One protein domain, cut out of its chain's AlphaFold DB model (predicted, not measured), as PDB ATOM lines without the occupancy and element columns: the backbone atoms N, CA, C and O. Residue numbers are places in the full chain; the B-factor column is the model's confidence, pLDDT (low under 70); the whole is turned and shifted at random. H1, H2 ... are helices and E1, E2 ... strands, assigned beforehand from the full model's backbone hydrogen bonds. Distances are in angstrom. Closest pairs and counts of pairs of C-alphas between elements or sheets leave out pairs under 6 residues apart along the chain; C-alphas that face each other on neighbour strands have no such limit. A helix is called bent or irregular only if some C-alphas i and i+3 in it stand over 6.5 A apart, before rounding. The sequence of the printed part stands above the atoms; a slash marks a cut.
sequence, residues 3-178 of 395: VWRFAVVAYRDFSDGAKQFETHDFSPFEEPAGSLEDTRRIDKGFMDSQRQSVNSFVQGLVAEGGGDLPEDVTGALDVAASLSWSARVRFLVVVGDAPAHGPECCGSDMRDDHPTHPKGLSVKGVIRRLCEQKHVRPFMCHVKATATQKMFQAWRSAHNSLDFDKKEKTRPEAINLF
ATOM      1  N   VAL A   3      38.827  21.412  24.440       72.00
ATOM      2  CA  VAL A   3      39.371  22.656  23.891       72.00
ATOM      3  C   VAL A   3      39.329  23.750  24.957       72.00
ATOM      4  O   VAL A   3      40.342  24.395  25.213       72.00
ATOM      5  N   TRP A   4      38.194  23.893  25.648       76.19
ATOM      6  CA  TRP A   4      38.012  24.877  26.716       76.19
ATOM      7  C   TRP A   4      37.127  24.312  27.830       76.19
ATOM      8  O   TRP A   4      36.166  23.585  27.580       76.19
ATOM      9  N   ARG A   5      37.438  24.672  29.076       83.00
ATOM     10  CA  ARG A   5      36.561  24.512  30.240       83.00
ATOM     11  C   ARG A   5      36.680  25.785  31.062       83.00
ATOM     12  O   ARG A   5      37.785  26.284  31.260       83.00
ATOM     13  N   PHE A   6      35.552  26.285  31.532       84.19
ATOM     14  CA  PHE A   6      35.485  27.409  32.452       84.19
ATOM     15  C   PHE A   6      34.881  26.911  33.769       84.19
ATOM     16  O   PHE A   6      34.311  25.822  33.794       84.19
ATOM     17  N   ALA A   7      35.057  27.650  34.862       89.25
ATOM     18  CA  ALA A   7      34.388  27.428  36.143       89.25
ATOM     19  C   ALA A   7      34.467  28.719  36.963       89.25
ATOM     20  O   ALA A   7      35.468  29.434  36.889       89.25
ATOM     21  N   VAL A   8      33.430  29.008  37.746       91.12
ATOM     22  CA  VAL A   8      33.395  30.137  38.682       91.12
ATOM     23  C   VAL A   8      33.161  29.595  40.084       91.12
ATOM     24  O   VAL A   8      32.263  28.783  40.288       91.12
ATOM     25  N   VAL A   9      33.964  30.050  41.042       92.56
ATOM     26  CA  VAL A   9      33.781  29.778  42.471       92.56
ATOM     27  C   VAL A   9      33.589  31.127  43.150       92.56
ATOM     28  O   VAL A   9      34.539  31.897  43.271       92.56
ATOM     29  N   ALA A  10      32.355  31.429  43.543       91.19
ATOM     30  CA  ALA A  10      32.070  32.542  44.434       91.19
ATOM     31  C   ALA A  10      32.349  32.100  45.872       91.19
ATOM     32  O   ALA A  10      32.076  30.950  46.232       91.19
ATOM     33  N   TYR A  11      32.913  33.001  46.669       90.69
ATOM     34  CA  TYR A  11      33.301  32.730  48.046       90.69
ATOM     35  C   TYR A  11      32.898  33.876  48.972       90.69
ATOM     36  O   TYR A  11      32.749  35.010  48.514       90.69
ATOM     37  N   ARG A  12      32.715  33.547  50.252       87.12
ATOM     38  CA  ARG A  12      32.381  34.458  51.355       87.12
ATOM     39  C   ARG A  12      33.036  33.975  52.653       87.12
ATOM     40  O   ARG A  12      33.648  32.902  52.675       87.12
ATOM     41  N   ASP A  13      32.862  34.735  53.720       84.50
ATOM     42  CA  ASP A  13      33.279  34.425  55.081       84.50
ATOM     43  C   ASP A  13      32.626  33.131  55.633       84.50
ATOM     44  O   ASP A  13      31.603  32.623  55.159       84.50
ATOM     45  N   PHE A  14      33.246  32.552  56.661       81.00
ATOM     46  CA  PHE A  14      32.834  31.329  57.348       81.00
ATOM     47  C   PHE A  14      31.416  31.392  57.920       81.00
ATOM     48  O   PHE A  14      30.760  30.356  58.077       81.00
ATOM     49  N   SER A  15      30.944  32.594  58.248       75.19
ATOM     50  CA  SER A  15      29.645  32.833  58.872       75.19
ATOM     51  C   SER A  15      28.448  32.613  57.926       75.19
ATOM     52  O   SER A  15      27.325  32.423  58.398       75.19
ATOM     53  N   ASP A  16      28.676  32.503  56.610       74.06
ATOM     54  CA  ASP A  16      27.626  32.423  55.580       74.06
ATOM     55  C   ASP A  16      27.109  31.001  55.264       74.06
ATOM     56  O   ASP A  16      26.254  30.795  54.389       74.06
ATOM     57  N   GLY A  17      27.589  29.986  55.990       78.94
ATOM     58  CA  GLY A  17      27.055  28.622  55.945       78.94
ATOM     59  C   GLY A  17      27.047  28.010  54.537       78.94
ATOM     60  O   GLY A  17      28.085  27.852  53.906       78.94
ATOM     61  N   ALA A  18      25.870  27.631  54.026       74.69
ATOM     62  CA  ALA A  18      25.749  26.999  52.705       74.69
ATOM     63  C   ALA A  18      26.080  27.941  51.529       74.69
ATOM     64  O   ALA A  18      26.337  27.457  50.431       74.69
ATOM     65  N   LYS A  19      26.078  29.263  51.752       79.50
ATOM     66  CA  LYS A  19      26.453  30.272  50.747       79.50
ATOM     67  C   LYS A  19      27.937  30.631  50.785       79.50
ATOM     68  O   LYS A  19      28.377  31.439  49.973       79.50
ATOM     69  N   GLN A  20      28.699  30.019  51.698       82.38
ATOM     70  CA  GLN A  20      30.138  30.232  51.822       82.38
ATOM     71  C   GLN A  20      30.860  29.977  50.492       82.38
ATOM     72  O   GLN A  20      31.757  30.728  50.129       82.38
ATOM     73  N   PHE A  21      30.444  28.944  49.751       88.25
ATOM     74  CA  PHE A  21      30.950  28.658  48.412       88.25
ATOM     75  C   PHE A  21      29.809  28.340  47.458       88.25
ATOM     76  O   PHE A  21      29.067  27.381  47.663       88.25
ATOM     77  N   GLU A  22      29.727  29.088  46.365       89.56
ATOM     78  CA  GLU A  22      28.792  28.820  45.274       89.56
ATOM     79  C   GLU A  22      29.609  28.554  44.011       89.56
ATOM     80  O   GLU A  22      30.387  29.396  43.565       89.56
ATOM     81  N   THR A  23      29.486  27.351  43.450       89.50
ATOM     82  CA  THR A  23      30.273  26.935  42.282       89.50
ATOM     83  C   THR A  23      29.383  26.802  41.060       89.50
ATOM     84  O   THR A  23      28.369  26.105  41.092       89.50
ATOM     85  N   HIS A  24      29.805  27.418  39.963       87.69
ATOM     86  CA  HIS A  24      29.240  27.212  38.641       87.69
ATOM     87  C   HIS A  24      30.301  26.559  37.757       87.69
ATOM     88  O   HIS A  24      31.253  27.207  37.320       87.69
ATOM     89  N   ASP A  25      30.158  25.255  37.537       83.62
ATOM     90  CA  ASP A  25      31.061  24.455  36.712       83.62
ATOM     91  C   ASP A  25      30.437  24.203  35.340       83.62
ATOM     92  O   ASP A  25      29.260  23.855  35.235       83.62
ATOM     93  N   PHE A  26      31.226  24.385  34.287       74.56
ATOM     94  CA  PHE A  26      30.745  24.316  32.916       74.56
ATOM     95  C   PHE A  26      31.093  22.965  32.297       74.56
ATOM     96  O   PHE A  26      32.167  22.399  32.534       74.56
ATOM     97  N   SER A  27      30.204  22.474  31.435       74.38
ATOM     98  CA  SER A  27      30.491  21.307  30.605       74.38
ATOM     99  C   SER A  27      31.699  21.604  29.708       74.38
ATOM    100  O   SER A  27      31.696  22.630  29.022       74.38
ATOM    101  N   PRO A  28      32.734  20.745  29.687       76.19
ATOM    102  CA  PRO A  28      33.880  20.939  28.810       76.19
ATOM    103  C   PRO A  28      33.436  21.039  27.349       76.19
ATOM    104  O   PRO A  28      32.636  20.225  26.888       76.19
ATOM    105  N   PHE A  29      33.981  22.005  26.610       77.44
ATOM    106  CA  PHE A  29      33.818  22.026  25.165       77.44
ATOM    107  C   PHE A  29      34.753  20.993  24.551       77.44
ATOM    108  O   PHE A  29      35.983  21.121  24.612       77.44
ATOM    109  N   GLU A  30      34.162  19.959  23.974       77.94
ATOM    110  CA  GLU A  30      34.881  18.965  23.197       77.94
ATOM    111  C   GLU A  30      34.905  19.373  21.730       77.94
ATOM    112  O   GLU A  30      33.917  19.862  21.190       77.94
ATOM    113  N   GLU A  31      36.054  19.165  21.093       73.12
ATOM    114  CA  GLU A  31      36.234  19.450  19.673       73.12
ATOM    115  C   GLU A  31      35.175  18.713  18.825       73.12
ATOM    116  O   GLU A  31      35.159  17.476  18.816       73.12
ATOM    117  N   PRO A  32      34.279  19.440  18.130       70.88
ATOM    118  CA  PRO A  32      33.215  18.823  17.356       70.88
ATOM    119  C   PRO A  32      33.771  18.165  16.090       70.88
ATOM    120  O   PRO A  32      34.669  18.690  15.432       70.88
ATOM    121  N   ALA A  33      33.195  17.024  15.707       67.31
ATOM    122  CA  ALA A  33      33.486  16.392  14.425       67.31
ATOM    123  C   ALA A  33      32.819  17.194  13.290       67.31
ATOM    124  O   ALA A  33      31.592  17.275  13.238       67.31
ATOM    125  N   GLY A  34      33.599  17.792  12.384       72.00
ATOM    126  CA  GLY A  34      33.042  18.591  11.288       72.00
ATOM    127  C   GLY A  34      34.060  19.419  10.504       72.00
ATOM    128  O   GLY A  34      35.270  19.297  10.692       72.00
ATOM    129  N   SER A  35      33.553  20.252   9.591       72.50
ATOM    130  CA  SER A  35      34.360  21.218   8.839       72.50
ATOM    131  C   SER A  35      34.838  22.364   9.745       72.50
ATOM    132  O   SER A  35      34.189  22.689  10.736       72.50
ATOM    133  N   LEU A  36      35.942  23.035   9.391       69.06
ATOM    134  CA  LEU A  36      36.477  24.172  10.162       69.06
ATOM    135  C   LEU A  36      35.456  25.306  10.368       69.06
ATOM    136  O   LEU A  36      35.474  25.972  11.404       69.06
ATOM    137  N   GLU A  37      34.578  25.549   9.391       71.19
ATOM    138  CA  GLU A  37      33.535  26.574   9.502       71.19
ATOM    139  C   GLU A  37      32.419  26.155  10.462       71.19
ATOM    140  O   GLU A  37      31.971  26.971  11.273       71.19
ATOM    141  N   ASP A  38      32.025  24.879  10.436       68.94
ATOM    142  CA  ASP A  38      31.067  24.329  11.394       68.94
ATOM    143  C   ASP A  38      31.629  24.362  12.813       68.94
ATOM    144  O   ASP A  38      30.941  24.822  13.723       68.94
ATOM    145  N   THR A  39      32.900  23.991  12.994       70.25
ATOM    146  CA  THR A  39      33.597  24.076  14.283       70.25
ATOM    147  C   THR A  39      33.595  25.504  14.822       70.25
ATOM    148  O   THR A  39      33.228  25.710  15.974       70.25
ATOM    149  N   ARG A  40      33.914  26.514  13.995       72.69
ATOM    150  CA  ARG A  40      33.885  27.934  14.407       72.69
ATOM    151  C   ARG A  40      32.486  28.408  14.793       72.69
ATOM    152  O   ARG A  40      32.335  29.178  15.740       72.69
ATOM    153  N   ARG A  41      31.459  27.991  14.048       69.44
ATOM    154  CA  ARG A  41      30.070  28.366  14.343       69.44
ATOM    155  C   ARG A  41      29.580  27.720  15.640       69.44
ATOM    156  O   ARG A  41      28.935  28.402  16.435       69.44
ATOM    157  N   ILE A  42      29.893  26.440  15.846       74.62
ATOM    158  CA  ILE A  42      29.559  25.689  17.063       74.62
ATOM    159  C   ILE A  42      30.282  26.295  18.272       74.62
ATOM    160  O   ILE A  42      29.634  26.556  19.280       74.62
ATOM    161  N   ASP A  43      31.576  26.597  18.144       76.56
ATOM    162  CA  ASP A  43      32.387  27.245  19.184       76.56
ATOM    163  C   ASP A  43      31.801  28.605  19.587       76.56
ATOM    164  O   ASP A  43      31.543  28.862  20.762       76.56
ATOM    165  N   LYS A  44      31.449  29.449  18.607       76.25
ATOM    166  CA  LYS A  44      30.807  30.738  18.891       76.25
ATOM    167  C   LYS A  44      29.477  30.578  19.635       76.25
ATOM    168  O   LYS A  44      29.254  31.259  20.631       76.25
ATOM    169  N   GLY A  45      28.599  29.691  19.162       80.06
ATOM    170  CA  GLY A  45      27.305  29.451  19.805       80.06
ATOM    171  C   GLY A  45      27.448  28.896  21.224       80.06
ATOM    172  O   GLY A  45      26.712  29.299  22.125       80.06
ATOM    173  N   PHE A  46      28.433  28.020  21.439       81.81
ATOM    174  CA  PHE A  46      28.787  27.523  22.762       81.81
ATOM    175  C   PHE A  46      29.232  28.671  23.677       81.81
ATOM    176  O   PHE A  46      28.657  28.836  24.751       81.81
ATOM    177  N   MET A  47      30.176  29.509  23.235       79.94
ATOM    178  CA  MET A  47      30.698  30.641  24.010       79.94
ATOM    179  C   MET A  47      29.625  31.683  24.351       79.94
ATOM    180  O   MET A  47      29.587  32.162  25.486       79.94
ATOM    181  N   ASP A  48      28.724  32.002  23.417       78.94
ATOM    182  CA  ASP A  48      27.601  32.916  23.668       78.94
ATOM    183  C   ASP A  48      26.660  32.356  24.757       78.94
ATOM    184  O   ASP A  48      26.267  33.081  25.675       78.94
ATOM    185  N   SER A  49      26.372  31.049  24.715       82.31
ATOM    186  CA  SER A  49      25.591  30.350  25.747       82.31
ATOM    187  C   SER A  49      26.304  30.333  27.105       82.31
ATOM    188  O   SER A  49      25.699  30.662  28.129       82.31
ATOM    189  N   GLN A  50      27.612  30.041  27.127       81.31
ATOM    190  CA  GLN A  50      28.393  30.072  28.366       81.31
ATOM    191  C   GLN A  50      28.388  31.476  28.976       81.31
ATOM    192  O   GLN A  50      28.140  31.622  30.169       81.31
ATOM    193  N   ARG A  51      28.581  32.523  28.163       81.94
ATOM    194  CA  ARG A  51      28.526  33.923  28.613       81.94
ATOM    195  C   ARG A  51      27.183  34.259  29.261       81.94
ATOM    196  O   ARG A  51      27.163  34.903  30.308       81.94
ATOM    197  N   GLN A  52      26.070  33.831  28.667       81.44
ATOM    198  CA  GLN A  52      24.743  34.056  29.244       81.44
ATOM    199  C   GLN A  52      24.569  33.323  30.583       81.44
ATOM    200  O   GLN A  52      24.031  33.902  31.531       81.44
ATOM    201  N   SER A  53      25.061  32.084  30.677       84.56
ATOM    202  CA  SER A  53      25.032  31.291  31.913       84.56
ATOM    203  C   SER A  53      25.851  31.942  33.031       84.56
ATOM    204  O   SER A  53      25.339  32.137  34.132       84.56
ATOM    205  N   VAL A  54      27.085  32.374  32.730       84.56
ATOM    206  CA  VAL A  54      27.955  33.113  33.665       84.56
ATOM    207  C   VAL A  54      27.259  34.374  34.159       84.56
ATOM    208  O   VAL A  54      27.196  34.605  35.363       84.56
ATOM    209  N   ASN A  55      26.725  35.187  33.243       83.38
ATOM    210  CA  ASN A  55      26.064  36.440  33.598       83.38
ATOM    211  C   ASN A  55      24.876  36.201  34.529       83.38
ATOM    212  O   ASN A  55      24.723  36.921  35.509       83.38
ATOM    213  N   SER A  56      24.070  35.175  34.249       84.94
ATOM    214  CA  SER A  56      22.914  34.828  35.081       84.94
ATOM    215  C   SER A  56      23.344  34.352  36.471       84.94
ATOM    216  O   SER A  56      22.750  34.755  37.466       84.94
ATOM    217  N   PHE A  57      24.404  33.540  36.549       88.62
ATOM    218  CA  PHE A  57      24.978  33.099  37.821       88.62
ATOM    219  C   PHE A  57      25.494  34.285  38.640       88.62
ATOM    220  O   PHE A  57      25.093  34.448  39.787       88.62
ATOM    221  N   VAL A  58      26.316  35.153  38.039       86.81
ATOM    222  CA  VAL A  58      26.897  36.322  38.719       86.81
ATOM    223  C   VAL A  58      25.818  37.309  39.168       86.81
ATOM    224  O   VAL A  58      25.899  37.819  40.279       86.81
ATOM    225  N   GLN A  59      24.783  37.550  38.357       85.56
ATOM    226  CA  GLN A  59      23.647  38.405  38.736       85.56
ATOM    227  C   GLN A  59      22.817  37.833  39.893       85.56
ATOM    228  O   GLN A  59      22.136  38.591  40.579       85.56
ATOM    229  N   GLY A  60      22.853  36.514  40.099       85.12
ATOM    230  CA  GLY A  60      22.188  35.847  41.217       85.12
ATOM    231  C   GLY A  60      22.980  35.877  42.528       85.12
ATOM    232  O   GLY A  60      22.412  35.560  43.574       85.12
ATOM    233  N   LEU A  61      24.264  36.249  42.495       85.56
ATOM    234  CA  LEU A  61      25.092  36.346  43.695       85.56
ATOM    235  C   LEU A  61      24.673  37.556  44.538       85.56
ATOM    236  O   LEU A  61      24.367  38.629  44.022       85.56
ATOM    237  N   VAL A  62      24.710  37.388  45.858       79.38
ATOM    238  CA  VAL A  62      24.381  38.442  46.826       79.38
ATOM    239  C   VAL A  62      25.592  38.662  47.717       79.38
ATOM    240  O   VAL A  62      25.915  37.787  48.512       79.38
ATOM    241  N   ALA A  63      26.251  39.812  47.598       72.44
ATOM    242  CA  ALA A  63      27.408  40.182  48.415       72.44
ATOM    243  C   ALA A  63      26.968  40.738  49.785       72.44
ATOM    244  O   ALA A  63      27.141  41.915  50.084       72.44
ATOM    245  N   GLU A  64      26.332  39.887  50.584       68.56
ATOM    246  CA  GLU A  64      25.978  40.139  51.984       68.56
ATOM    247  C   GLU A  64      26.567  39.013  52.834       68.56
ATOM    248  O   GLU A  64      26.562  37.859  52.385       68.56
ATOM    249  N   GLY A  65      27.050  39.357  54.029       63.56
ATOM    250  CA  GLY A  65      27.772  38.448  54.922       63.56
ATOM    251  C   GLY A  65      28.965  39.140  55.584       63.56
ATOM    252  O   GLY A  65      29.156  40.344  55.395       63.56
ATOM    253  N   GLY A  66      29.741  38.378  56.353       64.31
ATOM    254  CA  GLY A  66      30.976  38.842  56.992       64.31
ATOM    255  C   GLY A  66      30.785  39.441  58.391       64.31
ATOM    256  O   GLY A  66      29.987  40.357  58.607       64.31
ATOM    257  N   GLY A  67      31.522  38.909  59.369       69.06
ATOM    258  CA  GLY A  67      31.650  39.501  60.713       69.06
ATOM    259  C   GLY A  67      32.804  40.508  60.830       69.06
ATOM    260  O   GLY A  67      32.815  41.359  61.730       69.06
ATOM    261  N   ASP A  68      33.753  40.418  59.904       78.19
ATOM    262  CA  ASP A  68      35.014  41.144  59.832       78.19
ATOM    263  C   ASP A  68      35.416  41.423  58.365       78.19
ATOM    264  O   ASP A  68      34.594  41.320  57.458       78.19
ATOM    265  N   LEU A  69      36.636  41.929  58.137       80.50
ATOM    266  CA  LEU A  69      37.095  42.312  56.793       80.50
ATOM    267  C   LEU A  69      37.677  41.145  55.974       80.50
ATOM    268  O   LEU A  69      37.501  41.165  54.760       80.50
ATOM    269  N   PRO A  70      38.463  40.211  56.546       87.25
ATOM    270  CA  PRO A  70      38.990  39.091  55.775       87.25
ATOM    271  C   PRO A  70      37.900  38.091  55.357       87.25
ATOM    272  O   PRO A  70      36.855  38.005  55.980       87.25
ATOM    273  N   GLU A  71      38.167  37.336  54.290       90.75
ATOM    274  CA  GLU A  71      37.226  36.375  53.691       90.75
ATOM    275  C   GLU A  71      37.854  34.970  53.584       90.75
ATOM    276  O   GLU A  71      39.088  34.822  53.598       90.75
ATOM    277  N   ASP A  72      37.048  33.916  53.370       91.25
ATOM    278  CA  ASP A  72      37.555  32.541  53.185       91.25
ATOM    279  C   ASP A  72      38.116  32.269  51.770       91.25
ATOM    280  O   ASP A  72      37.747  31.328  51.056       91.25
ATOM    281  N   VAL A  73      39.080  33.095  51.352       93.38
ATOM    282  CA  VAL A  73      39.805  32.935  50.081       93.38
ATOM    283  C   VAL A  73      40.581  31.611  50.061       93.38
ATOM    284  O   VAL A  73      40.672  30.950  49.027       93.38
ATOM    285  N   THR A  74      41.147  31.192  51.196       93.75
ATOM    286  CA  THR A  74      41.932  29.949  51.283       93.75
ATOM    287  C   THR A  74      41.052  28.721  51.045       93.75
ATOM    288  O   THR A  74      41.460  27.815  50.309       93.75
ATOM    289  N   GLY A  75      39.841  28.697  51.602       93.12
ATOM    290  CA  GLY A  75      38.838  27.683  51.309       93.12
ATOM    291  C   GLY A  75      38.367  27.736  49.856       93.12
ATOM    292  O   GLY A  75      38.272  26.690  49.214       93.12
ATOM    293  N   ALA A  76      38.192  28.927  49.277       93.81
ATOM    294  CA  ALA A  76      37.829  29.073  47.863       93.81
ATOM    295  C   ALA A  76      38.882  28.456  46.927       93.81
ATOM    296  O   ALA A  76      38.558  27.749  45.969       93.81
ATOM    297  N   LEU A  77      40.164  28.674  47.231       94.50
ATOM    298  CA  LEU A  77      41.277  28.068  46.504       94.50
ATOM    299  C   LEU A  77      41.317  26.533  46.666       94.50
ATOM    300  O   LEU A  77      41.707  25.830  45.733       94.50
ATOM    301  N   ASP A  78      40.931  25.997  47.830       94.50
ATOM    302  CA  ASP A  78      40.807  24.549  48.069       94.50
ATOM    303  C   ASP A  78      39.673  23.940  47.236       94.50
ATOM    304  O   ASP A  78      39.889  22.936  46.550       94.50
ATOM    305  N   VAL A  79      38.516  24.608  47.188       93.94
ATOM    306  CA  VAL A  79      37.406  24.245  46.296       93.94
ATOM    307  C   VAL A  79      37.877  24.260  44.840       93.94
ATOM    308  O   VAL A  79      37.707  23.266  44.132       93.94
ATOM    309  N   ALA A  80      38.566  25.316  44.399       93.44
ATOM    310  CA  ALA A  80      39.120  25.401  43.048       93.44
ATOM    311  C   ALA A  80      40.132  24.276  42.751       93.44
ATOM    312  O   ALA A  80      40.155  23.729  41.644       93.44
ATOM    313  N   ALA A  81      40.946  23.872  43.730       92.56
ATOM    314  CA  ALA A  81      41.888  22.761  43.587       92.56
ATOM    315  C   ALA A  81      41.191  21.399  43.417       92.56
ATOM    316  O   ALA A  81      41.772  20.485  42.821       92.56
ATOM    317  N   SER A  82      39.951  21.258  43.898       92.06
ATOM    318  CA  SER A  82      39.147  20.040  43.735       92.06
ATOM    319  C   SER A  82      38.528  19.887  42.335       92.06
ATOM    320  O   SER A  82      38.156  18.778  41.952       92.06
ATOM    321  N   LEU A  83      38.486  20.959  41.533       91.06
ATOM    322  CA  LEU A  83      37.918  20.946  40.183       91.06
ATOM    323  C   LEU A  83      38.749  20.117  39.177       91.06
ATOM    324  O   LEU A  83      39.948  19.853  39.344       91.06
ATOM    325  N   SER A  84      38.102  19.738  38.071       88.19
ATOM    326  CA  SER A  84      38.676  18.920  36.989       88.19
ATOM    327  C   SER A  84      39.561  19.705  36.009       88.19
ATOM    328  O   SER A  84      39.151  20.091  34.914       88.19
ATOM    329  N   TRP A  85      40.816  19.942  36.373       87.62
ATOM    330  CA  TRP A  85      41.794  20.635  35.525       87.62
ATOM    331  C   TRP A  85      42.320  19.754  34.372       87.62
ATOM    332  O   TRP A  85      43.413  19.197  34.449       87.62
ATOM    333  N   SER A  86      41.534  19.605  33.301       82.06
ATOM    334  CA  SER A  86      41.812  18.690  32.179       82.06
ATOM    335  C   SER A  86      42.468  19.342  30.955       82.06
ATOM    336  O   SER A  86      43.127  18.651  30.179       82.06
ATOM    337  N   ALA A  87      42.331  20.659  30.780       82.12
ATOM    338  CA  ALA A  87      42.913  21.385  29.650       82.12
ATOM    339  C   ALA A  87      44.453  21.419  29.707       82.12
ATOM    340  O   ALA A  87      45.050  21.264  30.777       82.12
ATOM    341  N   ARG A  88      45.102  21.646  28.554       78.69
ATOM    342  CA  ARG A  88      46.573  21.755  28.452       78.69
ATOM    343  C   ARG A  88      47.123  22.995  29.151       78.69
ATOM    344  O   ARG A  88      48.178  22.939  29.777       78.69
ATOM    345  N   VAL A  89      46.404  24.108  29.041       81.19
ATOM    346  CA  VAL A  89      46.748  25.378  29.682       81.19
ATOM    347  C   VAL A  89      45.721  25.657  30.773       81.19
ATOM    348  O   VAL A  89      44.520  25.506  30.545       81.19
ATOM    349  N   ARG A  90      46.190  25.988  31.978       86.69
ATOM    350  CA  ARG A  90      45.362  26.048  33.188       86.69
ATOM    351  C   ARG A  90      45.675  27.312  33.966       86.69
ATOM    352  O   ARG A  90      46.818  27.524  34.375       86.69
ATOM    353  N   PHE A  91      44.649  28.110  34.208       86.69
ATOM    354  CA  PHE A  91      44.770  29.352  34.956       86.69
ATOM    355  C   PHE A  91      43.670  29.446  35.992       86.69
ATOM    356  O   PHE A  91      42.545  29.011  35.750       86.69
ATOM    357  N   LEU A  92      44.004  30.054  37.120       90.06
ATOM    358  CA  LEU A  92      43.050  30.442  38.141       90.06
ATOM    359  C   LEU A  92      43.099  31.955  38.271       90.06
ATOM    360  O   LEU A  92      44.181  32.519  38.386       90.06
ATOM    361  N   VAL A  93      41.940  32.595  38.269       88.50
ATOM    362  CA  VAL A  93      41.814  34.035  38.473       88.50
ATOM    363  C   VAL A  93      41.063  34.253  39.766       88.50
ATOM    364  O   VAL A  93      39.943  33.771  39.908       88.50
ATOM    365  N   VAL A  94      41.674  34.984  40.689       90.19
ATOM    366  CA  VAL A  94      41.041  35.388  41.941       90.19
ATOM    367  C   VAL A  94      40.830  36.888  41.902       90.19
ATOM    368  O   VAL A  94      41.782  37.638  41.717       90.19
ATOM    369  N   VAL A  95      39.581  37.320  42.049       87.38
ATOM    370  CA  VAL A  95      39.188  38.731  42.062       87.38
ATOM    371  C   VAL A  95      38.626  39.042  43.441       87.38
ATOM    372  O   VAL A  95      37.689  38.375  43.867       87.38
ATOM    373  N   GLY A  96      39.184  40.040  44.123       83.31
ATOM    374  CA  GLY A  96      38.707  40.429  45.450       83.31
ATOM    375  C   GLY A  96      39.286  41.752  45.943       83.31
ATOM    376  O   GLY A  96      40.340  42.210  45.481       83.31
ATOM    377  N   ASP A  97      38.579  42.373  46.881       79.56
ATOM    378  CA  ASP A  97      38.932  43.613  47.583       79.56
ATOM    379  C   ASP A  97      39.321  43.396  49.059       79.56
ATOM    380  O   ASP A  97      39.891  44.302  49.671       79.56
ATOM    381  N   ALA A  98      39.093  42.194  49.595       84.06
ATOM    382  CA  ALA A  98      39.417  41.783  50.959       84.06
ATOM    383  C   ALA A  98      40.543  40.724  51.021       84.06
ATOM    384  O   ALA A  98      40.674  39.902  50.105       84.06
ATOM    385  N   PRO A  99      41.394  40.732  52.070       88.06
ATOM    386  CA  PRO A  99      42.417  39.703  52.260       88.06
ATOM    387  C   PRO A  99      41.809  38.366  52.702       88.06
ATOM    388  O   PRO A  99      40.682  38.304  53.172       88.06
ATOM    389  N   ALA A 100      42.593  37.292  52.609       90.88
ATOM    390  CA  ALA A 100      42.255  36.034  53.268       90.88
ATOM    391  C   ALA A 100      42.437  36.140  54.788       90.88
ATOM    392  O   ALA A 100      43.336  36.856  55.248       90.88
ATOM    393  N   HIS A 101      41.674  35.346  55.537       89.50
ATOM    394  CA  HIS A 101      41.968  35.086  56.946       89.50
ATOM    395  C   HIS A 101      43.380  34.522  57.153       89.50
ATOM    396  O   HIS A 101      43.922  33.796  56.308       89.50
ATOM    397  N   GLY A 102      43.946  34.824  58.319       87.19
ATOM    398  CA  GLY A 102      45.236  34.322  58.774       87.19
ATOM    399  C   GLY A 102      46.318  35.406  58.833       87.19
ATOM    400  O   GLY A 102      46.403  36.267  57.950       87.19
ATOM    401  N   PRO A 103      47.207  35.358  59.843       85.69
ATOM    402  CA  PRO A 103      48.176  36.418  60.133       85.69
ATOM    403  C   PRO A 103      49.215  36.639  59.022       85.69
ATOM    404  O   PRO A 103      49.848  37.699  58.951       85.69
ATOM    405  N   GLU A 104      49.426  35.654  58.148       86.81
ATOM    406  CA  GLU A 104      50.252  35.786  56.952       86.81
ATOM    407  C   GLU A 104      49.568  36.582  55.830       86.81
ATOM    408  O   GLU A 104      50.270  37.129  54.980       86.81
ATOM    409  N   CYS A 105      48.235  36.679  55.834       84.81
ATOM    410  CA  CYS A 105      47.431  37.301  54.780       84.81
ATOM    411  C   CYS A 105      46.834  38.649  55.193       84.81
ATOM    412  O   CYS A 105      46.884  39.588  54.395       84.81
ATOM    413  N   CYS A 106      46.328  38.771  56.422       78.88
ATOM    414  CA  CYS A 106      45.779  40.006  56.979       78.88
ATOM    415  C   CYS A 106      46.843  40.751  57.816       78.88
ATOM    416  O   CYS A 106      47.759  40.151  58.385       78.88
ATOM    417  N   GLY A 107      46.832  42.088  57.816       71.12
ATOM    418  CA  GLY A 107      47.747  42.899  58.639       71.12
ATOM    419  C   GLY A 107      47.425  42.782  60.135       71.12
ATOM    420  O   GLY A 107      46.283  42.521  60.482       71.12
ATOM    421  N   SER A 108      48.395  43.024  61.026       68.00
ATOM    422  CA  SER A 108      48.158  43.008  62.489       68.00
ATOM    423  C   SER A 108      47.129  44.037  62.956       68.00
ATOM    424  O   SER A 108      46.532  43.880  64.015       68.00
ATOM    425  N   ASP A 109      46.939  45.089  62.162       68.00
ATOM    426  CA  ASP A 109      46.074  46.223  62.479       68.00
ATOM    427  C   ASP A 109      44.633  46.002  61.981       68.00
ATOM    428  O   ASP A 109      43.779  46.879  62.098       68.00
ATOM    429  N   MET A 110      44.367  44.834  61.390       72.56
ATOM    430  CA  MET A 110      43.078  44.442  60.840       72.56
ATOM    431  C   MET A 110      42.394  43.456  61.784       72.56
ATOM    432  O   MET A 110      43.021  42.517  62.270       72.56
ATOM    433  N   ARG A 111      41.101  43.667  62.043       79.50
ATOM    434  CA  ARG A 111      40.294  42.716  62.807       79.50
ATOM    435  C   ARG A 111      40.067  41.466  61.954       79.50
ATOM    436  O   ARG A 111      39.506  41.585  60.869       79.50
ATOM    437  N   ASP A 112      40.538  40.332  62.461       83.94
ATOM    438  CA  ASP A 112      40.341  38.988  61.916       83.94
ATOM    439  C   ASP A 112      39.722  38.127  63.029       83.94
ATOM    440  O   ASP A 112      40.388  37.802  64.018       83.94
ATOM    441  N   ASP A 113      38.433  37.826  62.901       84.50
ATOM    442  CA  ASP A 113      37.655  37.015  63.838       84.50
ATOM    443  C   ASP A 113      37.946  35.507  63.640       84.50
ATOM    444  O   ASP A 113      37.622  34.685  64.507       84.50
ATOM    445  N   HIS A 114      38.645  35.137  62.556       83.75
ATOM    446  CA  HIS A 114      39.018  33.766  62.199       83.75
ATOM    447  C   HIS A 114      40.514  33.610  61.834       83.75
ATOM    448  O   HIS A 114      40.848  33.055  60.785       83.75
ATOM    449  N   PRO A 115      41.459  33.962  62.732       83.38
ATOM    450  CA  PRO A 115      42.901  33.961  62.441       83.38
ATOM    451  C   PRO A 115      43.481  32.566  62.155       83.38
ATOM    452  O   PRO A 115      44.625  32.434  61.715       83.38
ATOM    453  N   THR A 116      42.719  31.506  62.430       86.19
ATOM    454  CA  THR A 116      43.034  30.131  62.055       86.19
ATOM    455  C   THR A 116      41.892  29.540  61.243       86.19
ATOM    456  O   THR A 116      40.731  29.559  61.645       86.19
ATOM    457  N   HIS A 117      42.232  28.956  60.094       87.94
ATOM    458  CA  HIS A 117      41.236  28.364  59.214       87.94
ATOM    459  C   HIS A 117      40.557  27.149  59.897       87.94
ATOM    460  O   HIS A 117      41.256  26.185  60.228       87.94
ATOM    461  N   PRO A 118      39.214  27.091  60.033       86.12
ATOM    462  CA  PRO A 118      38.501  26.042  60.781       86.12
ATOM    463  C   PRO A 118      38.777  24.607  60.308       86.12
ATOM    464  O   PRO A 118      38.847  23.676  61.103       86.12
ATOM    465  N   LYS A 119      38.970  24.420  58.995       86.31
ATOM    466  CA  LYS A 119      39.329  23.126  58.376       86.31
ATOM    467  C   LYS A 119      40.837  22.804  58.389       86.31
ATOM    468  O   LYS A 119      41.251  21.834  57.762       86.31
ATOM    469  N   GLY A 120      41.672  23.626  59.031       87.94
ATOM    470  CA  GLY A 120      43.132  23.452  59.054       87.94
ATOM    471  C   GLY A 120      43.822  23.665  57.701       87.94
ATOM    472  O   GLY A 120      44.932  23.173  57.489       87.94
ATOM    473  N   LEU A 121      43.172  24.364  56.763       90.81
ATOM    474  CA  LEU A 121      43.774  24.705  55.478       90.81
ATOM    475  C   LEU A 121      44.863  25.766  55.670       90.81
ATOM    476  O   LEU A 121      44.747  26.656  56.506       90.81
ATOM    477  N   SER A 122      45.921  25.670  54.868       92.19
ATOM    478  CA  SER A 122      46.994  26.665  54.825       92.19
ATOM    479  C   SER A 122      47.211  27.137  53.397       92.19
ATOM    480  O   SER A 122      47.137  26.337  52.457       92.19
ATOM    481  N   VAL A 123      47.574  28.412  53.237       91.31
ATOM    482  CA  VAL A 123      47.941  28.998  51.937       91.31
ATOM    483  C   VAL A 123      48.992  28.136  51.241       91.31
ATOM    484  O   VAL A 123      48.847  27.785  50.071       91.31
ATOM    485  N   LYS A 124      50.019  27.698  51.981       90.56
ATOM    486  CA  LYS A 124      51.066  26.813  51.458       90.56
ATOM    487  C   LYS A 124      50.509  25.494  50.928       90.56
ATOM    488  O   LYS A 124      50.873  25.076  49.831       90.56
ATOM    489  N   GLY A 125      49.628  24.839  51.685       90.69
ATOM    490  CA  GLY A 125      49.023  23.571  51.282       90.69
ATOM    491  C   GLY A 125      48.176  23.698  50.017       90.69
ATOM    492  O   GLY A 125      48.250  22.838  49.138       90.69
ATOM    493  N   VAL A 126      47.406  24.781  49.897       93.19
ATOM    494  CA  VAL A 126      46.525  25.001  48.747       93.19
ATOM    495  C   VAL A 126      47.308  25.410  47.497       93.19
ATOM    496  O   VAL A 126      47.112  24.801  46.445       93.19
ATOM    497  N   ILE A 127      48.246  26.358  47.613       91.88
ATOM    498  CA  ILE A 127      49.114  26.780  46.501       91.88
ATOM    499  C   ILE A 127      49.922  25.600  45.962       91.88
ATOM    500  O   ILE A 127      50.024  25.433  44.749       91.88
ATOM    501  N   ARG A 128      50.410  24.717  46.841       90.25
ATOM    502  CA  ARG A 128      51.058  23.467  46.434       90.25
ATOM    503  C   ARG A 128      50.149  22.603  45.559       90.25
ATOM    504  O   ARG A 128      50.547  22.186  44.480       90.25
ATOM    505  N   ARG A 129      48.908  22.347  45.982       91.25
ATOM    506  CA  ARG A 129      47.975  21.532  45.182       91.25
ATOM    507  C   ARG A 129      47.660  22.175  43.832       91.25
ATOM    508  O   ARG A 129      47.639  21.474  42.827       91.25
ATOM    509  N   LEU A 130      47.456  23.489  43.789       91.06
ATOM    510  CA  LEU A 130      47.160  24.196  42.541       91.06
ATOM    511  C   LEU A 130      48.358  24.203  41.582       91.06
ATOM    512  O   LEU A 130      48.229  23.775  40.436       91.06
ATOM    513  N   CYS A 131      49.522  24.657  42.040       88.75
ATOM    514  CA  CYS A 131      50.675  24.878  41.171       88.75
ATOM    515  C   CYS A 131      51.469  23.599  40.888       88.75
ATOM    516  O   CYS A 131      51.863  23.396  39.747       88.75
ATOM    517  N   GLU A 132      51.684  22.739  41.889       84.50
ATOM    518  CA  GLU A 132      52.504  21.524  41.753       84.50
ATOM    519  C   GLU A 132      51.675  20.336  41.248       84.50
ATOM    520  O   GLU A 132      52.070  19.660  40.310       84.50
ATOM    521  N   GLN A 133      50.499  20.078  41.834       86.06
ATOM    522  CA  GLN A 133      49.724  18.873  41.486       86.06
ATOM    523  C   GLN A 133      48.803  19.079  40.283       86.06
ATOM    524  O   GLN A 133      48.541  18.147  39.523       86.06
ATOM    525  N   LYS A 134      48.248  20.286  40.131       87.62
ATOM    526  CA  LYS A 134      47.305  20.607  39.053       87.62
ATOM    527  C   LYS A 134      47.948  21.420  37.929       87.62
ATOM    528  O   LYS A 134      47.312  21.577  36.886       87.62
ATOM    529  N   HIS A 135      49.191  21.882  38.086       86.44
ATOM    530  CA  HIS A 135      49.897  22.735  37.119       86.44
ATOM    531  C   HIS A 135      49.076  23.968  36.702       86.44
ATOM    532  O   HIS A 135      49.039  24.353  35.532       86.44
ATOM    533  N   VAL A 136      48.361  24.555  37.665       87.19
ATOM    534  CA  VAL A 136      47.538  25.753  37.484       87.19
ATOM    535  C   VAL A 136      48.385  26.983  37.770       87.19
ATOM    536  O   VAL A 136      49.114  27.024  38.760       87.19
ATOM    537  N   ARG A 137      48.259  28.003  36.920       86.88
ATOM    538  CA  ARG A 137      48.878  29.320  37.114       86.88
ATOM    539  C   ARG A 137      47.885  30.269  37.805       86.88
ATOM    540  O   ARG A 137      46.880  30.609  37.178       86.88
ATOM    541  N   PRO A 138      48.106  30.685  39.066       87.75
ATOM    542  CA  PRO A 138      47.195  31.590  39.763       87.75
ATOM    543  C   PRO A 138      47.477  33.062  39.437       87.75
ATOM    544  O   PRO A 138      48.627  33.502  39.455       87.75
ATOM    545  N   PHE A 139      46.421  33.839  39.228       85.25
ATOM    546  CA  PHE A 139      46.451  35.289  39.076       85.25
ATOM    547  C   PHE A 139      45.600  35.940  40.157       85.25
ATOM    548  O   PHE A 139      44.434  35.583  40.325       85.25
ATOM    549  N   MET A 140      46.173  36.914  40.860       85.81
ATOM    550  CA  MET A 140      45.431  37.787  41.759       85.81
ATOM    551  C   MET A 140      45.061  39.077  41.032       85.81
ATOM    552  O   MET A 140      45.930  39.802  40.560       85.81
ATOM    553  N   CYS A 141      43.775  39.377  40.967       81.12
ATOM    554  CA  CYS A 141      43.228  40.625  40.470       81.12
ATOM    555  C   CYS A 141      42.802  41.472  41.670       81.12
ATOM    556  O   CYS A 141      41.728  41.284  42.243       81.12
ATOM    557  N   HIS A 142      43.669  42.399  42.061       77.12
ATOM    558  CA  HIS A 142      43.443  43.293  43.182       77.12
ATOM    559  C   HIS A 142      42.370  44.321  42.823       77.12
ATOM    560  O   HIS A 142      42.635  45.259  42.069       77.12
ATOM    561  N   VAL A 143      41.172  44.183  43.396       72.00
ATOM    562  CA  VAL A 143      40.189  45.277  43.404       72.00
ATOM    563  C   VAL A 143      40.691  46.384  44.338       72.00
ATOM    564  O   VAL A 143      40.665  47.557  43.984       72.00
ATOM    565  N   LYS A 144      41.244  45.993  45.495       69.75
ATOM    566  CA  LYS A 144      41.891  46.886  46.462       69.75
ATOM    567  C   LYS A 144      43.264  46.344  46.855       69.75
ATOM    568  O   LYS A 144      43.391  45.495  47.743       69.75
ATOM    569  N   ALA A 145      44.307  46.833  46.186       73.44
ATOM    570  CA  ALA A 145      45.680  46.358  46.382       73.44
ATOM    571  C   ALA A 145      46.173  46.563  47.822       73.44
ATOM    572  O   ALA A 145      46.783  45.667  48.398       73.44
ATOM    573  N   THR A 146      45.829  47.692  48.449       75.12
ATOM    574  CA  THR A 146      46.226  48.010  49.833       75.12
ATOM    575  C   THR A 146      45.766  46.966  50.852       75.12
ATOM    576  O   THR A 146      46.471  46.720  51.826       75.12
ATOM    577  N   ALA A 147      44.625  46.313  50.614       77.50
ATOM    578  CA  ALA A 147      44.099  45.268  51.487       77.50
ATOM    579  C   ALA A 147      44.659  43.874  51.150       77.50
ATOM    580  O   ALA A 147      44.941  43.081  52.041       77.50
ATOM    581  N   THR A 148      44.859  43.576  49.866       83.75
ATOM    582  CA  THR A 148      45.118  42.209  49.370       83.75
ATOM    583  C   THR A 148      46.588  41.908  49.059       83.75
ATOM    584  O   THR A 148      46.949  40.758  48.798       83.75
ATOM    585  N   GLN A 149      47.472  42.908  49.109       85.12
ATOM    586  CA  GLN A 149      48.887  42.748  48.763       85.12
ATOM    587  C   GLN A 149      49.614  41.742  49.664       85.12
ATOM    588  O   GLN A 149      50.420  40.944  49.181       85.12
ATOM    589  N   LYS A 150      49.329  41.756  50.970       87.31
ATOM    590  CA  LYS A 150      49.976  40.862  51.940       87.31
ATOM    591  C   LYS A 150      49.588  39.395  51.696       87.31
ATOM    592  O   LYS A 150      50.468  38.541  51.609       87.31
ATOM    593  N   MET A 151      48.308  39.126  51.436       91.06
ATOM    594  CA  MET A 151      47.831  37.816  50.974       91.06
ATOM    595  C   MET A 151      48.594  37.332  49.731       91.06
ATOM    596  O   MET A 151      49.090  36.206  49.697       91.06
ATOM    597  N   PHE A 152      48.764  38.185  48.721       90.25
ATOM    598  CA  PHE A 152      49.497  37.795  47.516       90.25
ATOM    599  C   PHE A 152      51.000  37.553  47.771       90.25
ATOM    600  O   PHE A 152      51.610  36.660  47.169       90.25
ATOM    601  N   GLN A 153      51.618  38.281  48.706       89.56
ATOM    602  CA  GLN A 153      52.983  37.991  49.163       89.56
ATOM    603  C   GLN A 153      53.085  36.622  49.850       89.56
ATOM    604  O   GLN A 153      54.072  35.909  49.633       89.56
ATOM    605  N   ALA A 154      52.064  36.219  50.614       90.62
ATOM    606  CA  ALA A 154      51.985  34.883  51.198       90.62
ATOM    607  C   ALA A 154      51.913  33.802  50.107       90.62
ATOM    608  O   ALA A 154      52.633  32.807  50.186       90.62
ATOM    609  N   TRP A 155      51.147  34.026  49.032       91.88
ATOM    610  CA  TRP A 155      51.081  33.098  47.894       91.88
ATOM    611  C   TRP A 155      52.428  32.960  47.186       91.88
ATOM    612  O   TRP A 155      52.870  31.847  46.902       91.88
ATOM    613  N   ARG A 156      53.121  34.079  46.933       88.62
ATOM    614  CA  ARG A 156      54.465  34.066  46.333       88.62
ATOM    615  C   ARG A 156      55.474  33.340  47.210       88.62
ATOM    616  O   ARG A 156      56.264  32.555  46.698       88.62
ATOM    617  N   SER A 157      55.440  33.584  48.515       88.62
ATOM    618  CA  SER A 157      56.331  32.924  49.475       88.62
ATOM    619  C   SER A 157      56.061  31.421  49.535       88.62
ATOM    620  O   SER A 157      56.997  30.624  49.474       88.62
ATOM    621  N   ALA A 158      54.784  31.027  49.562       88.69
ATOM    622  CA  ALA A 158      54.363  29.635  49.486       88.69
ATOM    623  C   ALA A 158      54.869  28.963  48.205       88.69
ATOM    624  O   ALA A 158      55.508  27.918  48.296       88.69
ATOM    625  N   HIS A 159      54.656  29.585  47.044       87.25
ATOM    626  CA  HIS A 159      55.118  29.071  45.756       87.25
ATOM    627  C   HIS A 159      56.647  28.957  45.682       87.25
ATOM    628  O   HIS A 159      57.162  27.939  45.242       87.25
ATOM    629  N   ASN A 160      57.390  29.970  46.135       85.75
ATOM    630  CA  ASN A 160      58.858  29.951  46.126       85.75
ATOM    631  C   ASN A 160      59.452  28.866  47.040       85.75
ATOM    632  O   ASN A 160      60.612  28.506  46.876       85.75
ATOM    633  N   SER A 161      58.680  28.382  48.017       83.88
ATOM    634  CA  SER A 161      59.083  27.285  48.901       83.88
ATOM    635  C   SER A 161      58.826  25.891  48.321       83.88
ATOM    636  O   SER A 161      59.155  24.902  48.975       83.88
ATOM    637  N   LEU A 162      58.197  25.807  47.144       81.00
ATOM    638  CA  LEU A 162      57.975  24.554  46.429       81.00
ATOM    639  C   LEU A 162      59.217  24.206  45.606       81.00
ATOM    640  O   LEU A 162      59.848  25.084  45.014       81.00
ATOM    641  N   ASP A 163      59.550  22.920  45.568       68.75
ATOM    642  CA  ASP A 163      60.679  22.403  44.798       68.75
ATOM    643  C   ASP A 163      60.236  22.181  43.347       68.75
ATOM    644  O   ASP A 163      59.780  21.105  42.967       68.75
ATOM    645  N   PHE A 164      60.261  23.249  42.549       66.00
ATOM    646  CA  PHE A 164      59.984  23.153  41.120       66.00
ATOM    647  C   PHE A 164      61.245  22.764  40.362       66.00
ATOM    648  O   PHE A 164      62.308  23.373  40.528       66.00
ATOM    649  N   ASP A 165      61.095  21.835  39.422       57.16
ATOM    650  CA  ASP A 165      62.084  21.665  38.369       57.16
ATOM    651  C   ASP A 165      62.226  23.012  37.634       57.16
ATOM    652  O   ASP A 165      61.221  23.656  37.316       57.16
ATOM    653  N   LYS A 166      63.461  23.482  37.394       50.94
ATOM    654  CA  LYS A 166      63.811  24.877  37.001       50.94
ATOM    655  C   LYS A 166      63.112  25.425  35.734       50.94
ATOM    656  O   LYS A 166      63.393  26.549  35.320       50.94
ATOM    657  N   LYS A 167      62.248  24.641  35.092       48.84
ATOM    658  CA  LYS A 167      61.573  24.913  33.822       48.84
ATOM    659  C   LYS A 167      60.080  25.248  33.943       48.84
ATOM    660  O   LYS A 167      59.534  25.741  32.959       48.84
ATOM    661  N   GLU A 168      59.407  25.043  35.083       54.59
ATOM    662  CA  GLU A 168      57.955  25.287  35.164       54.59
ATOM    663  C   GLU A 168      57.591  26.705  35.654       54.59
ATOM    664  O   GLU A 168      57.864  27.108  36.782       54.59
ATOM    665  N   LYS A 169      56.961  27.490  34.767       59.91
ATOM    666  CA  LYS A 169      56.582  28.900  34.979       59.91
ATOM    667  C   LYS A 169      55.165  29.057  35.564       59.91
ATOM    668  O   LYS A 169      54.397  29.901  35.105       59.91
ATOM    669  N   THR A 170      54.778  28.266  36.568       67.69
ATOM    670  CA  THR A 170      53.441  28.358  37.208       67.69
ATOM    671  C   THR A 170      53.320  29.441  38.283       67.69
ATOM    672  O   THR A 170      52.341  29.491  39.031       67.69
ATOM    673  N   ARG A 171      54.293  30.357  38.315       75.19
ATOM    674  CA  ARG A 171      54.428  31.406  39.322       75.19
ATOM    675  C   ARG A 171      53.168  32.280  39.429       75.19
ATOM    676  O   ARG A 171      52.697  32.768  38.402       75.19
ATOM    677  N   PRO A 172      52.685  32.557  40.656       77.38
ATOM    678  CA  PRO A 172      51.595  33.487  40.879       77.38
ATOM    679  C   PRO A 172      51.940  34.907  40.436       77.38
ATOM    680  O   PRO A 172      52.985  35.466  40.802       77.38
ATOM    681  N   GLU A 173      51.016  35.514  39.705       79.44
ATOM    682  CA  GLU A 173      51.116  36.887  39.217       79.44
ATOM    683  C   GLU A 173      49.956  37.742  39.733       79.44
ATOM    684  O   GLU A 173      48.920  37.224  40.142       79.44
ATOM    685  N   ALA A 174      50.163  39.056  39.768       73.44
ATOM    686  CA  ALA A 174      49.193  40.014  40.276       73.44
ATOM    687  C   ALA A 174      48.894  41.083  39.230       73.44
ATOM    688  O   ALA A 174      49.771  41.482  38.460       73.44
ATOM    689  N   ILE A 175      47.651  41.540  39.248       68.25
ATOM    690  CA  ILE A 175      47.070  42.557  38.385       68.25
ATOM    691  C   ILE A 175      46.335  43.522  39.307       68.25
ATOM    692  O   ILE A 175      45.484  43.057  40.064       68.25
ATOM    693  N   ASN A 176      46.610  44.828  39.273       64.12
ATOM    694  CA  ASN A 176      45.726  45.768  39.962       64.12
ATOM    695  C   ASN A 176      44.634  46.217  38.995       64.12
ATOM    696  O   ASN A 176      44.895  46.601  37.860       64.12
ATOM    697  N   LEU A 177      43.384  46.105  39.437       57.75
ATOM    698  CA  LEU A 177      42.216  46.480  38.643       57.75
ATOM    699  C   LEU A 177      41.963  47.978  38.708       57.75
ATOM    700  O   LEU A 177      41.625  48.614  37.713       57.75
ATOM    701  N   PHE A 178      42.161  48.532  39.899       52.97
ATOM    702  CA  PHE A 178      41.980  49.936  40.204       52.97
ATOM    703  C   PHE A 178      43.262  50.401  40.895       52.97
ATOM    704  O   PHE A 178      43.453  50.173  42.088       52.97
TER     705      PHE A 178
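This is residues 3 to 178 of the 395 residues of a protein of Chromera velia CCMP2878 (UniProt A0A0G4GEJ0). What is the main picture? A small parallel sheet, E3 E4 E5, is covered on one face by H5, and a separate antiparallel strand pair, E1 and E2, has its strand E1 near the edge strand E3; H3 packs on E1 and is also on the sheet, near E3, while H4 packs on H3 and H5. The long helix H2 reaches away from this body as an arm, with its residues 53 to 58 next to E1 and E2. What is it built of? The printed part has 176 residues with five named helices and five named strands, in the order E1 H1 E2 H2 H3 E3 H4 E4 H5 E5, and its class is mixed, helices and strands. How large is it? It is compact, with a radius of gyration of the C-alphas of 17.7 A and spans of 60 by 43 by 31 A.

How is the larger sheet paired? E4, residues 137 to 142, is the inner strand between the edge strands E3, residues 91 to 96, and E5, residues 173 to 176. N 94 and O 139 are 2.8 A apart and N 175 and O 140 are 2.8 A apart, both within hydrogen-bond range. Which helices are on it? H5, residues 145 to 160, lies over E4 at a height over the sheet of 9.5 A and runs along the strands, at 6 degrees to E4 on the local plane. With H3, residues 73 to 82, it makes two layers, helices on one face of a sheet; H4, residues 123 to 133, only grazes the sheet with residues 127 to 131. Two strand-helix-strand units, parallel neighbour strands joined through a helix, are E3, H4, E4 and E4, H5, E5, both with right-handed crossovers. How do these helices meet? H4 touches H3 at a shallow tilt of 25 degrees, the same way, the closest C-alphas being those of Ala 81 and Leu 130, 5.6 A apart. H4 touches H5 at a steep tilt of 55 degrees, through residues 154 to 159 of H5 alone, the closest C-alphas being those of Lys 124 and Ala 158, 4.8 A apart. What lies beyond H3? E1, residues 7 to 11, and E2, residues 21 to 25, are antiparallel neighbours, with N 10 and O 22 2.8 A apart; the closest C-alphas of E1 and H3 are those of Tyr 11 and Ala 76, 5.8 A apart. The closest C-alphas of E2 and H2, residues 36 to 60, are those of His 24 and Phe 57, 7.3 A apart.

Where do the first and last elements lie? E1 begins at C-alpha 7 (34.388, 27.428, 36.143), and E5 ends at C-alpha 176 (45.726, 45.768, 39.962). How long are the longer elements? H2 is 36.1 A from first to last C-alpha, H5 21.0 A, E3 16.4 A and E4 16.2 A. How well are the helix backbones formed? Every O i to N i+4 pair is within hydrogen-bond range in H2, H3 and H4, against 10 of 12 in H5 and 0 of 2 in H1, residues 14 to 19, where 1 of 3 O i to N i+3 pairs is. H1 and H5 are irregular, C-alphas 15 and 18 being 9.3 A apart and C-alphas 147 and 150 7.4 A.

Which links are long? H2 to H3, E3 to H4 with 26 residues, and H5 to E5 are long, and the printed part has no cut. How far does it reach? The two C-alphas farthest apart, those of Ser 35 and Asp 109, are 60.3 A apart. Where is confidence low? The mean pLDDT of the printed part is 81.5, and 23 residues are under 70, among them residues 163 to 170 and 175 to 178.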